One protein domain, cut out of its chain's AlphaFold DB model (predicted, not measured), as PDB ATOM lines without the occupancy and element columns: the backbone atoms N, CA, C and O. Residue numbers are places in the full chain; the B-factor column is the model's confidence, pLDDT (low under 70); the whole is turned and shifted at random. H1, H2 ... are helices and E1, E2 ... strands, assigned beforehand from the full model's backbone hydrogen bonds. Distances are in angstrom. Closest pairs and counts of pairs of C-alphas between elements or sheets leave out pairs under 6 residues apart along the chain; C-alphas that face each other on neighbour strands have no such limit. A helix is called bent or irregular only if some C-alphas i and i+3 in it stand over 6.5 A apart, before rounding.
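Overview. This is residues 9 to 80 of the 149 residues of the protein "Alpha-keto acid decarboxylase family protein" of Enterobacteriaceae bacterium TzEc077 (UniProt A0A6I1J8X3). A small three-strand sheet forms the core, with the long helix H3 packed over one face and the shorter H2 over the other, in three layers. H1 and the loop of residues 21 to 35 lie at one end of the long axis. The printed part has 72 residues, with three named helices and three named strands in the order E1 H1 H2 E2 H3 E3; the sheet order is E1 E3 E2, all parallel, and the class is mixed. It is compact, with a radius of gyration of the C-alphas of 12.6 A, and flat, spanning 37 by 26 by 13 A.

Arrangement. Edge strand E1, residues 9 to 13, is the parallel neighbour of inner strand E3, residues 74 to 79; N 11 and O 76 are 2.9 A apart, within hydrogen-bond range. H1, residues 16 to 20, only grazes the sheet; its closest C-alphas to E3 are those of Leu 16 and Pro 79, 5.3 A. H2, residues 36 to 44, is irregular, but only just: C-alphas 40 and 43 are 6.8 A apart. It runs along the strands, 9.2 A over the sheet. Edge strand E2, residues 47 to 50, is parallel to E3, with N 77 and O 49 2.8 A apart. H3, residues 56 to 70, is on the opposite face from H2, at a height of 8.0 A; its closest C-alphas to E2 are those of Val 63 and Ala 47, 5.6 A. E2, H3 and E3 form a strand-helix-strand unit, two parallel neighbours joined through a helix; E1, H1, H2 and E2 form a split one, with E3 between its strands. Both crossovers are right-handed. Every O i to N i+4 pair is within hydrogen-bond range in H1 and H3, and 3 of 5 in H2.

Along the chain. E1 begins at C-alpha 9 (262.092, 171.874, 272.322) and is 12.7 A long; H1 is 6.1 A, H2 14.1 A and E2 10.8 A. H3 is 20.9 A, from C-alpha 56 (273.870, 181.836, 271.611). E3 is 16.8 A and ends at C-alpha 79 (263.802, 185.551, 268.940).

Size, cuts and confidence. The two farthest C-alphas, those of Leu 24 and Leu 69, are 37.2 A apart. The printed part has no cut. The link from H1 to H2, 15 residues, is long; the others are tight. Mean pLDDT of the printed part is 97.7, and no printed residue is under 70.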
ATOM      1  N   HIS A   9     263.235 171.062 272.740       98.56
ATOM      2  CA  HIS A   9     262.092 171.874 272.322       98.56
ATOM      3  C   HIS A   9     262.526 173.307 271.995       98.56
ATOM      4  O   HIS A   9     262.843 174.088 272.896       98.56
ATOM      5  N   ILE A  10     262.494 173.673 270.714       98.50
ATOM      6  CA  ILE A  10     262.831 175.019 270.236       98.50
ATOM      7  C   ILE A  10     261.540 175.759 269.890       98.50
ATOM      8  O   ILE A  10     260.788 175.305 269.030       98.50
ATOM      9  N   SER A  11     261.294 176.910 270.518       97.56
ATOM     10  CA  SER A  11     260.183 177.791 270.153       97.56
ATOM     11  C   SER A  11     260.687 179.125 269.617       97.56
ATOM     12  O   SER A  11     261.584 179.749 270.185       97.56
ATOM     13  N   GLY A  12     260.057 179.610 268.549       97.44
ATOM     14  CA  GLY A  12     260.184 181.012 268.167       97.44
ATOM     15  C   GLY A  12     259.544 181.912 269.225       97.44
ATOM     16  O   GLY A  12     258.552 181.525 269.846       97.44
ATOM     17  N   ILE A  13     260.097 183.105 269.427       97.62
ATOM     18  CA  ILE A  13     259.469 184.157 270.237       97.62
ATOM     19  C   ILE A  13     259.487 185.498 269.489       97.62
ATOM     20  O   ILE A  13     260.214 185.630 268.493       97.62
ATOM     21  N   PRO A  14     258.712 186.505 269.940       97.81
ATOM     22  CA  PRO A  14     258.775 187.840 269.362       97.81
ATOM     23  C   PRO A  14     260.199 188.419 269.333       97.81
ATOM     24  O   PRO A  14     261.070 187.954 270.074       97.81
ATOM     25  N   PRO A  15     260.450 189.425 268.476       98.06
ATOM     26  CA  PRO A  15     261.763 190.043 268.336       98.06
ATOM     27  C   PRO A  15     262.399 190.419 269.680       98.06
ATOM     28  O   PRO A  15     261.721 190.926 270.576       98.06
ATOM     29  N   LEU A  16     263.707 190.214 269.814       97.81
ATOM     30  CA  LEU A  16     264.458 190.424 271.047       97.81
ATOM     31  C   LEU A  16     264.291 191.854 271.571       97.81
ATOM     32  O   LEU A  16     264.103 192.054 272.769       97.81
ATOM     33  N   HIS A  17     264.272 192.847 270.680       97.44
ATOM     34  CA  HIS A  17     264.032 194.239 271.067       97.44
ATOM     35  C   HIS A  17     262.632 194.467 271.667       97.44
ATOM     36  O   HIS A  17     262.459 195.343 272.514       97.44
ATOM     37  N   ALA A  18     261.625 193.705 271.233       97.94
ATOM     38  CA  ALA A  18     260.265 193.795 271.753       97.94
ATOM     39  C   ALA A  18     260.142 193.099 273.114       97.94
ATOM     40  O   ALA A  18     259.512 193.649 274.019       97.94
ATOM     41  N   VAL A  19     260.813 191.950 273.264       97.56
ATOM     42  CA  VAL A  19     260.967 191.225 274.533       97.56
ATOM     43  C   VAL A  19     261.614 192.125 275.589       97.56
ATOM     44  O   VAL A  19     261.064 192.296 276.671       97.56
ATOM     45  N   GLN A  20     262.737 192.772 275.256       96.69
ATOM     46  CA  GLN A  20     263.467 193.671 276.163       96.69
ATOM     47  C   GLN A  20     262.652 194.896 276.595       96.69
ATOM     48  O   GLN A  20     262.829 195.401 277.699       96.69
ATOM     49  N   LYS A  21     261.762 195.383 275.724       97.94
ATOM     50  CA  LYS A  21     260.874 196.517 276.011       97.94
ATOM     51  C   LYS A  21     259.591 196.117 276.744       97.94
ATOM     52  O   LYS A  21     258.799 197.003 277.049       97.94
ATOM     53  N   GLY A  22     259.342 194.822 276.961       97.69
ATOM     54  CA  GLY A  22     258.065 194.345 277.499       97.69
ATOM     55  C   GLY A  22     256.880 194.714 276.600       97.69
ATOM     56  O   GLY A  22     255.804 195.052 277.086       97.69
ATOM     57  N   THR A  23     257.079 194.717 275.277       98.25
ATOM     58  CA  THR A  23     256.042 195.147 274.326       98.25
ATOM     59  C   THR A  23     254.848 194.198 274.385       98.25
ATOM     60  O   THR A  23     255.024 192.988 274.478       98.25
ATOM     61  N   LEU A  24     253.633 194.727 274.281       98.06
ATOM     62  CA  LEU A  24     252.411 193.926 274.272       98.06
ATOM     63  C   LEU A  24     252.193 193.324 272.878       98.06
ATOM     64  O   LEU A  24     251.887 194.047 271.932       98.06
ATOM     65  N   ILE A  25     252.388 192.011 272.731       97.25
ATOM     66  CA  ILE A  25     252.332 191.316 271.434       97.25
ATOM     67  C   ILE A  25     251.348 190.144 271.500       97.25
ATOM     68  O   ILE A  25     251.197 189.493 272.532       97.25
ATOM     69  N   HIS A  26     250.670 189.868 270.384       96.00
ATOM     70  CA  HIS A  26     249.871 188.655 270.197       96.00
ATOM     71  C   HIS A  26     250.693 187.376 270.493       96.00
ATOM     72  O   HIS A  26     251.913 187.369 270.363       96.00
ATOM     73  N   HIS A  27     250.037 186.293 270.919       94.25
ATOM     74  CA  HIS A  27     250.686 185.058 271.416       94.25
ATOM     75  C   HIS A  27     251.503 185.212 272.713       94.25
ATOM     76  O   HIS A  27     252.333 184.365 273.037       94.25
ATOM     77  N   THR A  28     251.230 186.261 273.483       95.56
ATOM     78  CA  THR A  28     251.687 186.416 274.869       95.56
ATOM     79  C   THR A  28     250.470 186.569 275.784       95.56
ATOM     80  O   THR A  28     249.339 186.647 275.300       95.56
ATOM     81  N   LEU A  29     250.684 186.661 277.099       97.19
ATOM     82  CA  LEU A  29     249.622 187.061 278.031       97.19
ATOM     83  C   LEU A  29     249.273 188.558 277.933       97.19
ATOM     84  O   LEU A  29     248.376 189.017 278.631       97.19
ATOM     85  N   VAL A  30     249.949 189.311 277.053       96.44
ATOM     86  CA  VAL A  30     249.743 190.752 276.845       96.44
ATOM     87  C   VAL A  30     249.954 191.539 278.151       96.44
ATOM     88  O   VAL A  30     249.311 192.550 278.409       96.44
ATOM     89  N   ASP A  31     250.895 191.072 278.972       97.25
ATOM     90  CA  ASP A  31     251.266 191.617 280.285       97.25
ATOM     91  C   ASP A  31     252.698 192.190 280.311       97.25
ATOM     92  O   ASP A  31     253.169 192.661 281.345       97.25
ATOM     93  N   GLY A  32     253.403 192.140 279.175       97.00
ATOM     94  CA  GLY A  32     254.798 192.564 279.037       97.00
ATOM     95  C   GLY A  32     255.821 191.575 279.606       97.00
ATOM     96  O   GLY A  32     257.022 191.813 279.468       97.00
ATOM     97  N   ASN A  33     255.386 190.454 280.191       97.56
ATOM     98  CA  ASN A  33     256.263 189.423 280.724       97.56
ATOM     99  C   ASN A  33     256.467 188.293 279.702       97.56
ATOM    100  O   ASN A  33     255.561 187.532 279.358       97.56
ATOM    101  N   TYR A  34     257.704 188.140 279.243       97.12
ATOM    102  CA  TYR A  34     258.073 187.111 278.271       97.12
ATOM    103  C   TYR A  34     258.568 185.807 278.909       97.12
ATOM    104  O   TYR A  34     258.725 184.800 278.217       97.12
ATOM    105  N   ASP A  35     258.752 185.784 280.229       97.00
ATOM    106  CA  ASP A  35     259.210 184.605 280.968       97.00
ATOM    107  C   ASP A  35     258.059 183.659 281.327       97.00
ATOM    108  O   ASP A  35     258.300 182.540 281.769       97.00
ATOM    109  N   ASN A  36     256.807 184.055 281.076       97.19
ATOM    110  CA  ASN A  36     255.610 183.250 281.328       97.19
ATOM    111  C   ASN A  36     255.731 181.813 280.782       97.19
ATOM    112  O   ASN A  36     255.530 180.850 281.518       97.19
ATOM    113  N   ILE A  37     256.141 181.652 279.519       96.12
ATOM    114  CA  ILE A  37     256.314 180.326 278.899       96.12
ATOM    115  C   ILE A  37     257.480 179.562 279.541       96.12
ATOM    116  O   ILE A  37     257.348 178.378 279.837       96.12
ATOM    117  N   MET A  38     258.603 180.233 279.803       97.44
ATOM    118  CA  MET A  38     259.764 179.620 280.464       97.44
ATOM    119  C   MET A  38     259.413 179.118 281.873       97.44
ATOM    120  O   MET A  38     259.829 178.032 282.282       97.44
ATOM    121  N   ASN A  39     258.570 179.861 282.591       97.94
ATOM    122  CA  ASN A  39     258.044 179.479 283.897       97.94
ATOM    123  C   ASN A  39     257.111 178.265 283.831       97.94
ATOM    124  O   ASN A  39     257.103 177.477 284.771       97.94
ATOM    125  N   CYS A  40     256.357 178.080 282.744       97.12
ATOM    126  CA  CYS A  40     255.572 176.862 282.525       97.12
ATOM    127  C   CYS A  40     256.461 175.662 282.175       97.12
ATOM    128  O   CYS A  40     256.219 174.555 282.646       97.12
ATOM    129  N   MET A  41     257.493 175.875 281.354       97.88
ATOM    130  CA  MET A  41     258.365 174.801 280.872       97.88
ATOM    131  C   MET A  41     259.344 174.297 281.937       97.88
ATOM    132  O   MET A  41     259.740 173.136 281.868       97.88
ATOM    133  N   LYS A  42     259.708 175.129 282.928       97.00
ATOM    134  CA  LYS A  42     260.757 174.824 283.920       97.00
ATOM    135  C   LYS A  42     260.567 173.483 284.638       97.00
ATOM    136  O   LYS A  42     261.544 172.785 284.858       97.00
ATOM    137  N   GLU A  43     259.327 173.103 284.947       96.88
ATOM    138  CA  GLU A  43     259.013 171.861 285.672       96.88
ATOM    139  C   GLU A  43     259.148 170.609 284.781       96.88
ATOM    140  O   GLU A  43     259.155 169.480 285.264       96.88
ATOM    141  N   PHE A  44     259.262 170.792 283.461       97.19
ATOM    142  CA  PHE A  44     259.321 169.718 282.467       97.19
ATOM    143  C   PHE A  44     260.649 169.671 281.707       97.19
ATOM    144  O   PHE A  44     260.799 168.859 280.786       97.19
ATOM    145  N   THR A  45     261.613 170.515 282.081       98.56
ATOM    146  CA  THR A  45     262.906 170.645 281.403       98.56
ATOM    147  C   THR A  45     264.052 170.750 282.398       98.56
ATOM    148  O   THR A  45     263.940 171.490 283.366       98.56
ATOM    149  N   VAL A  46     265.182 170.093 282.130       98.44
ATOM    150  CA  VAL A  46     266.384 170.202 282.989       98.44
ATOM    151  C   VAL A  46     267.178 171.475 282.754       98.44
ATOM    152  O   VAL A  46     267.923 171.930 283.617       98.44
ATOM    153  N   ALA A  47     267.030 172.063 281.574       98.62
ATOM    154  CA  ALA A  47     267.679 173.303 281.216       98.62
ATOM    155  C   ALA A  47     266.807 174.073 280.233       98.62
ATOM    156  O   ALA A  47     266.107 173.494 279.397       98.62
ATOM    157  N   GLN A  48     266.892 175.392 280.313       98.75
ATOM    158  CA  GLN A  48     266.272 176.274 279.346       98.75
ATOM    159  C   GLN A  48     267.140 177.497 279.069       98.75
ATOM    160  O   GLN A  48     268.014 177.830 279.875       98.75
ATOM    161  N   THR A  49     266.912 178.140 277.927       98.75
ATOM    162  CA  THR A  49     267.585 179.386 277.555       98.75
ATOM    163  C   THR A  49     266.741 180.238 276.610       98.75
ATOM    164  O   THR A  49     265.947 179.716 275.825       98.75
ATOM    165  N   ARG A  50     266.945 181.558 276.660       98.44
ATOM    166  CA  ARG A  50     266.512 182.506 275.630       98.44
ATOM    167  C   ARG A  50     267.748 183.033 274.921       98.44
ATOM    168  O   ARG A  50     268.626 183.636 275.543       98.44
ATOM    169  N   LEU A  51     267.800 182.808 273.614       98.56
ATOM    170  CA  LEU A  51     268.963 183.156 272.820       98.56
ATOM    171  C   LEU A  51     269.042 184.664 272.578       98.56
ATOM    172  O   LEU A  51     268.052 185.352 272.339       98.56
ATOM    173  N   THR A  52     270.271 185.151 272.611       98.19
ATOM    174  CA  THR A  52     270.729 186.471 272.189       98.19
ATOM    175  C   THR A  52     272.002 186.266 271.366       98.19
ATOM    176  O   THR A  52     272.677 185.249 271.545       98.19
ATOM    177  N   PRO A  53     272.415 187.221 270.517       97.50
ATOM    178  CA  PRO A  53     273.675 187.085 269.787       97.50
ATOM    179  C   PRO A  53     274.889 186.875 270.706       97.50
ATOM    180  O   PRO A  53     275.825 186.177 270.339       97.50
ATOM    181  N   ALA A  54     274.855 187.444 271.915       97.06
ATOM    182  CA  ALA A  54     275.961 187.389 272.867       97.06
ATOM    183  C   ALA A  54     276.080 186.049 273.616       97.06
ATOM    184  O   ALA A  54     277.168 185.716 274.075       97.06
ATOM    185  N   ASN A  55     274.984 185.298 273.773       98.00
ATOM    186  CA  ASN A  55     274.977 184.045 274.540       98.00
ATOM    187  C   ASN A  55     274.759 182.797 273.676       98.00
ATOM    188  O   ASN A  55     274.920 181.695 274.186       98.00
ATOM    189  N   ALA A  56     274.387 182.948 272.400       98.00
ATOM    190  CA  ALA A  56     273.870 181.836 271.611       98.00
ATOM    191  C   ALA A  56     274.837 180.648 271.536       98.00
ATOM    192  O   ALA A  56     274.408 179.521 271.756       98.00
ATOM    193  N   ALA A  57     276.130 180.894 271.306       96.81
ATOM    194  CA  ALA A  57     277.129 179.830 271.231       96.81
ATOM    195  C   ALA A  57     277.214 179.021 272.540       96.81
ATOM    196  O   ALA A  57     277.039 177.806 272.534       96.81
ATOM    197  N   SER A  58     277.419 179.691 273.678       97.19
ATOM    198  CA  SER A  58     277.596 179.011 274.966       97.19
ATOM    199  C   SER A  58     276.302 178.399 275.506       97.19
ATOM    200  O   SER A  58     276.329 177.322 276.098       97.19
ATOM    201  N   GLU A  59     275.165 179.065 275.311       98.50
ATOM    202  CA  GLU A  59     273.882 178.600 275.831       98.50
ATOM    203  C   GLU A  59     273.334 177.408 275.052       98.50
ATOM    204  O   GLU A  59     272.776 176.512 275.682       98.50
ATOM    205  N   ILE A  60     273.521 177.361 273.726       98.00
ATOM    206  CA  ILE A  60     273.166 176.185 272.920       98.00
ATOM    207  C   ILE A  60     273.974 174.976 273.399       98.00
ATOM    208  O   ILE A  60     273.386 173.955 273.751       98.00
ATOM    209  N   ASP A  61     275.296 175.101 273.516       97.69
ATOM    210  CA  ASP A  61     276.145 174.007 273.994       97.69
ATOM    211  C   ASP A  61     275.742 173.550 275.399       97.69
ATOM    212  O   ASP A  61     275.576 172.354 275.653       97.69
ATOM    213  N   ARG A  62     275.500 174.499 276.312       98.25
ATOM    214  CA  ARG A  62     275.073 174.198 277.680       98.25
ATOM    215  C   ARG A  62     273.777 173.392 277.698       98.25
ATOM    216  O   ARG A  62     273.727 172.359 278.364       98.25
ATOM    217  N   VAL A  63     272.725 173.839 277.008       98.56
ATOM    218  CA  VAL A  63     271.425 173.148 277.052       98.56
ATOM    219  C   VAL A  63     271.465 171.806 276.324       98.56
ATOM    220  O   VAL A  63     270.883 170.844 276.818       98.56
ATOM    221  N   LEU A  64     272.195 171.690 275.210       98.38
ATOM    222  CA  LEU A  64     272.359 170.414 274.507       98.38
ATOM    223  C   LEU A  64     273.132 169.402 275.356       98.38
ATOM    224  O   LEU A  64     272.715 168.247 275.470       98.38
ATOM    225  N   ARG A  65     274.205 169.842 276.022       98.06
ATOM    226  CA  ARG A  65     274.972 169.000 276.946       98.06
ATOM    227  C   ARG A  65     274.113 168.523 278.115       98.06
ATOM    228  O   ARG A  65     274.148 167.342 278.444       98.06
ATOM    229  N   GLN A  66     273.308 169.402 278.714       98.19
ATOM    230  CA  GLN A  66     272.378 169.022 279.785       98.19
ATOM    231  C   GLN A  66     271.325 168.016 279.297       98.19
ATOM    232  O   GLN A  66     271.084 167.017 279.966       98.19
ATOM    233  N   CYS A  67     270.757 168.224 278.105       98.25
ATOM    234  CA  CYS A  67     269.811 167.284 277.497       98.25
ATOM    235  C   CYS A  67     270.419 165.885 277.327       98.25
ATOM    236  O   CYS A  67     269.771 164.879 277.625       98.25
ATOM    237  N   PHE A  68     271.674 165.824 276.874       97.25
ATOM    238  CA  PHE A  68     272.394 164.573 276.682       97.25
ATOM    239  C   PHE A  68     272.708 163.870 278.006       97.25
ATOM    240  O   PHE A  68     272.401 162.686 278.135       97.25
ATOM    241  N   LEU A  69     273.306 164.581 278.966       96.44
ATOM    242  CA  LEU A  69     273.770 164.000 280.229       96.44
ATOM    243  C   LEU A  69     272.615 163.518 281.100       96.44
ATOM    244  O   LEU A  69     272.645 162.396 281.593       96.44
ATOM    245  N   GLU A  70     271.590 164.352 281.246       96.56
ATOM    246  CA  GLU A  70     270.439 164.053 282.097       96.56
ATOM    247  C   GLU A  70     269.420 163.154 281.401       96.56
ATOM    248  O   GLU A  70     268.483 162.680 282.039       96.56
ATOM    249  N   ARG A  71     269.557 162.960 280.080       96.94
ATOM    250  CA  ARG A  71     268.570 162.276 279.235       96.94
ATOM    251  C   ARG A  71     267.175 162.863 279.433       96.94
ATOM    252  O   ARG A  71     266.186 162.156 279.529       96.94
ATOM    253  N   ARG A  72     267.062 164.184 279.524       97.81
ATOM    254  CA  ARG A  72     265.793 164.859 279.832       97.81
ATOM    255  C   ARG A  72     265.541 166.037 278.895       97.81
ATOM    256  O   ARG A  72     266.479 166.535 278.270       97.81
ATOM    257  N   PRO A  73     264.282 166.498 278.773       98.62
ATOM    258  CA  PRO A  73     263.964 167.585 277.867       98.62
ATOM    259  C   PRO A  73     264.654 168.903 278.225       98.62
ATOM    260  O   PRO A  73     264.863 169.204 279.401       98.62
ATOM    261  N   VAL A  74     264.927 169.722 277.213       98.88
ATOM    262  CA  VAL A  74     265.397 171.108 277.356       98.88
ATOM    263  C   VAL A  74     264.582 172.052 276.478       98.88
ATOM    264  O   VAL A  74     263.973 171.618 275.498       98.88
ATOM    265  N   HIS A  75     264.565 173.343 276.817       98.81
ATOM    266  CA  HIS A  75     263.806 174.354 276.078       98.81
ATOM    267  C   HIS A  75     264.660 175.538 275.609       98.81
ATOM    268  O   HIS A  75     265.401 176.134 276.383       98.81
ATOM    269  N   ILE A  76     264.527 175.911 274.339       98.81
ATOM    270  CA  ILE A  76     265.245 177.032 273.729       98.81
ATOM    271  C   ILE A  76     264.232 178.007 273.138       98.81
ATOM    272  O   ILE A  76     263.438 177.629 272.277       98.81
ATOM    273  N   GLN A  77     264.288 179.268 273.556       98.44
ATOM    274  CA  GLN A  77     263.566 180.359 272.909       98.44
ATOM    275  C   GLN A  77     264.474 181.084 271.913       98.44
ATOM    276  O   GLN A  77     265.536 181.583 272.287       98.44
ATOM    277  N   LEU A  78     264.031 181.181 270.658       98.50
ATOM    278  CA  LEU A  78     264.738 181.857 269.571       98.50
ATOM    279  C   LEU A  78     263.954 183.102 269.113       98.50
ATOM    280  O   LEU A  78     262.924 182.960 268.446       98.50
ATOM    281  N   PRO A  79     264.403 184.325 269.457       98.31
ATOM    282  CA  PRO A  79     263.802 185.551 268.940       98.31
ATOM    283  C   PRO A  79     263.897 185.650 267.416       98.31
ATOM    284  O   PRO A  79     264.947 185.391 266.824       98.31
ATOM    285  N   GLY A  80     262.804 186.060 266.771       97.75
ATOM    286  CA  GLY A  80     262.719 186.076 265.306       97.75
ATOM    287  C   GLY A  80     263.720 187.008 264.605       97.75
ATOM    288  O   GLY A  80     264.181 186.698 263.507       97.75
TER     289      GLY A  80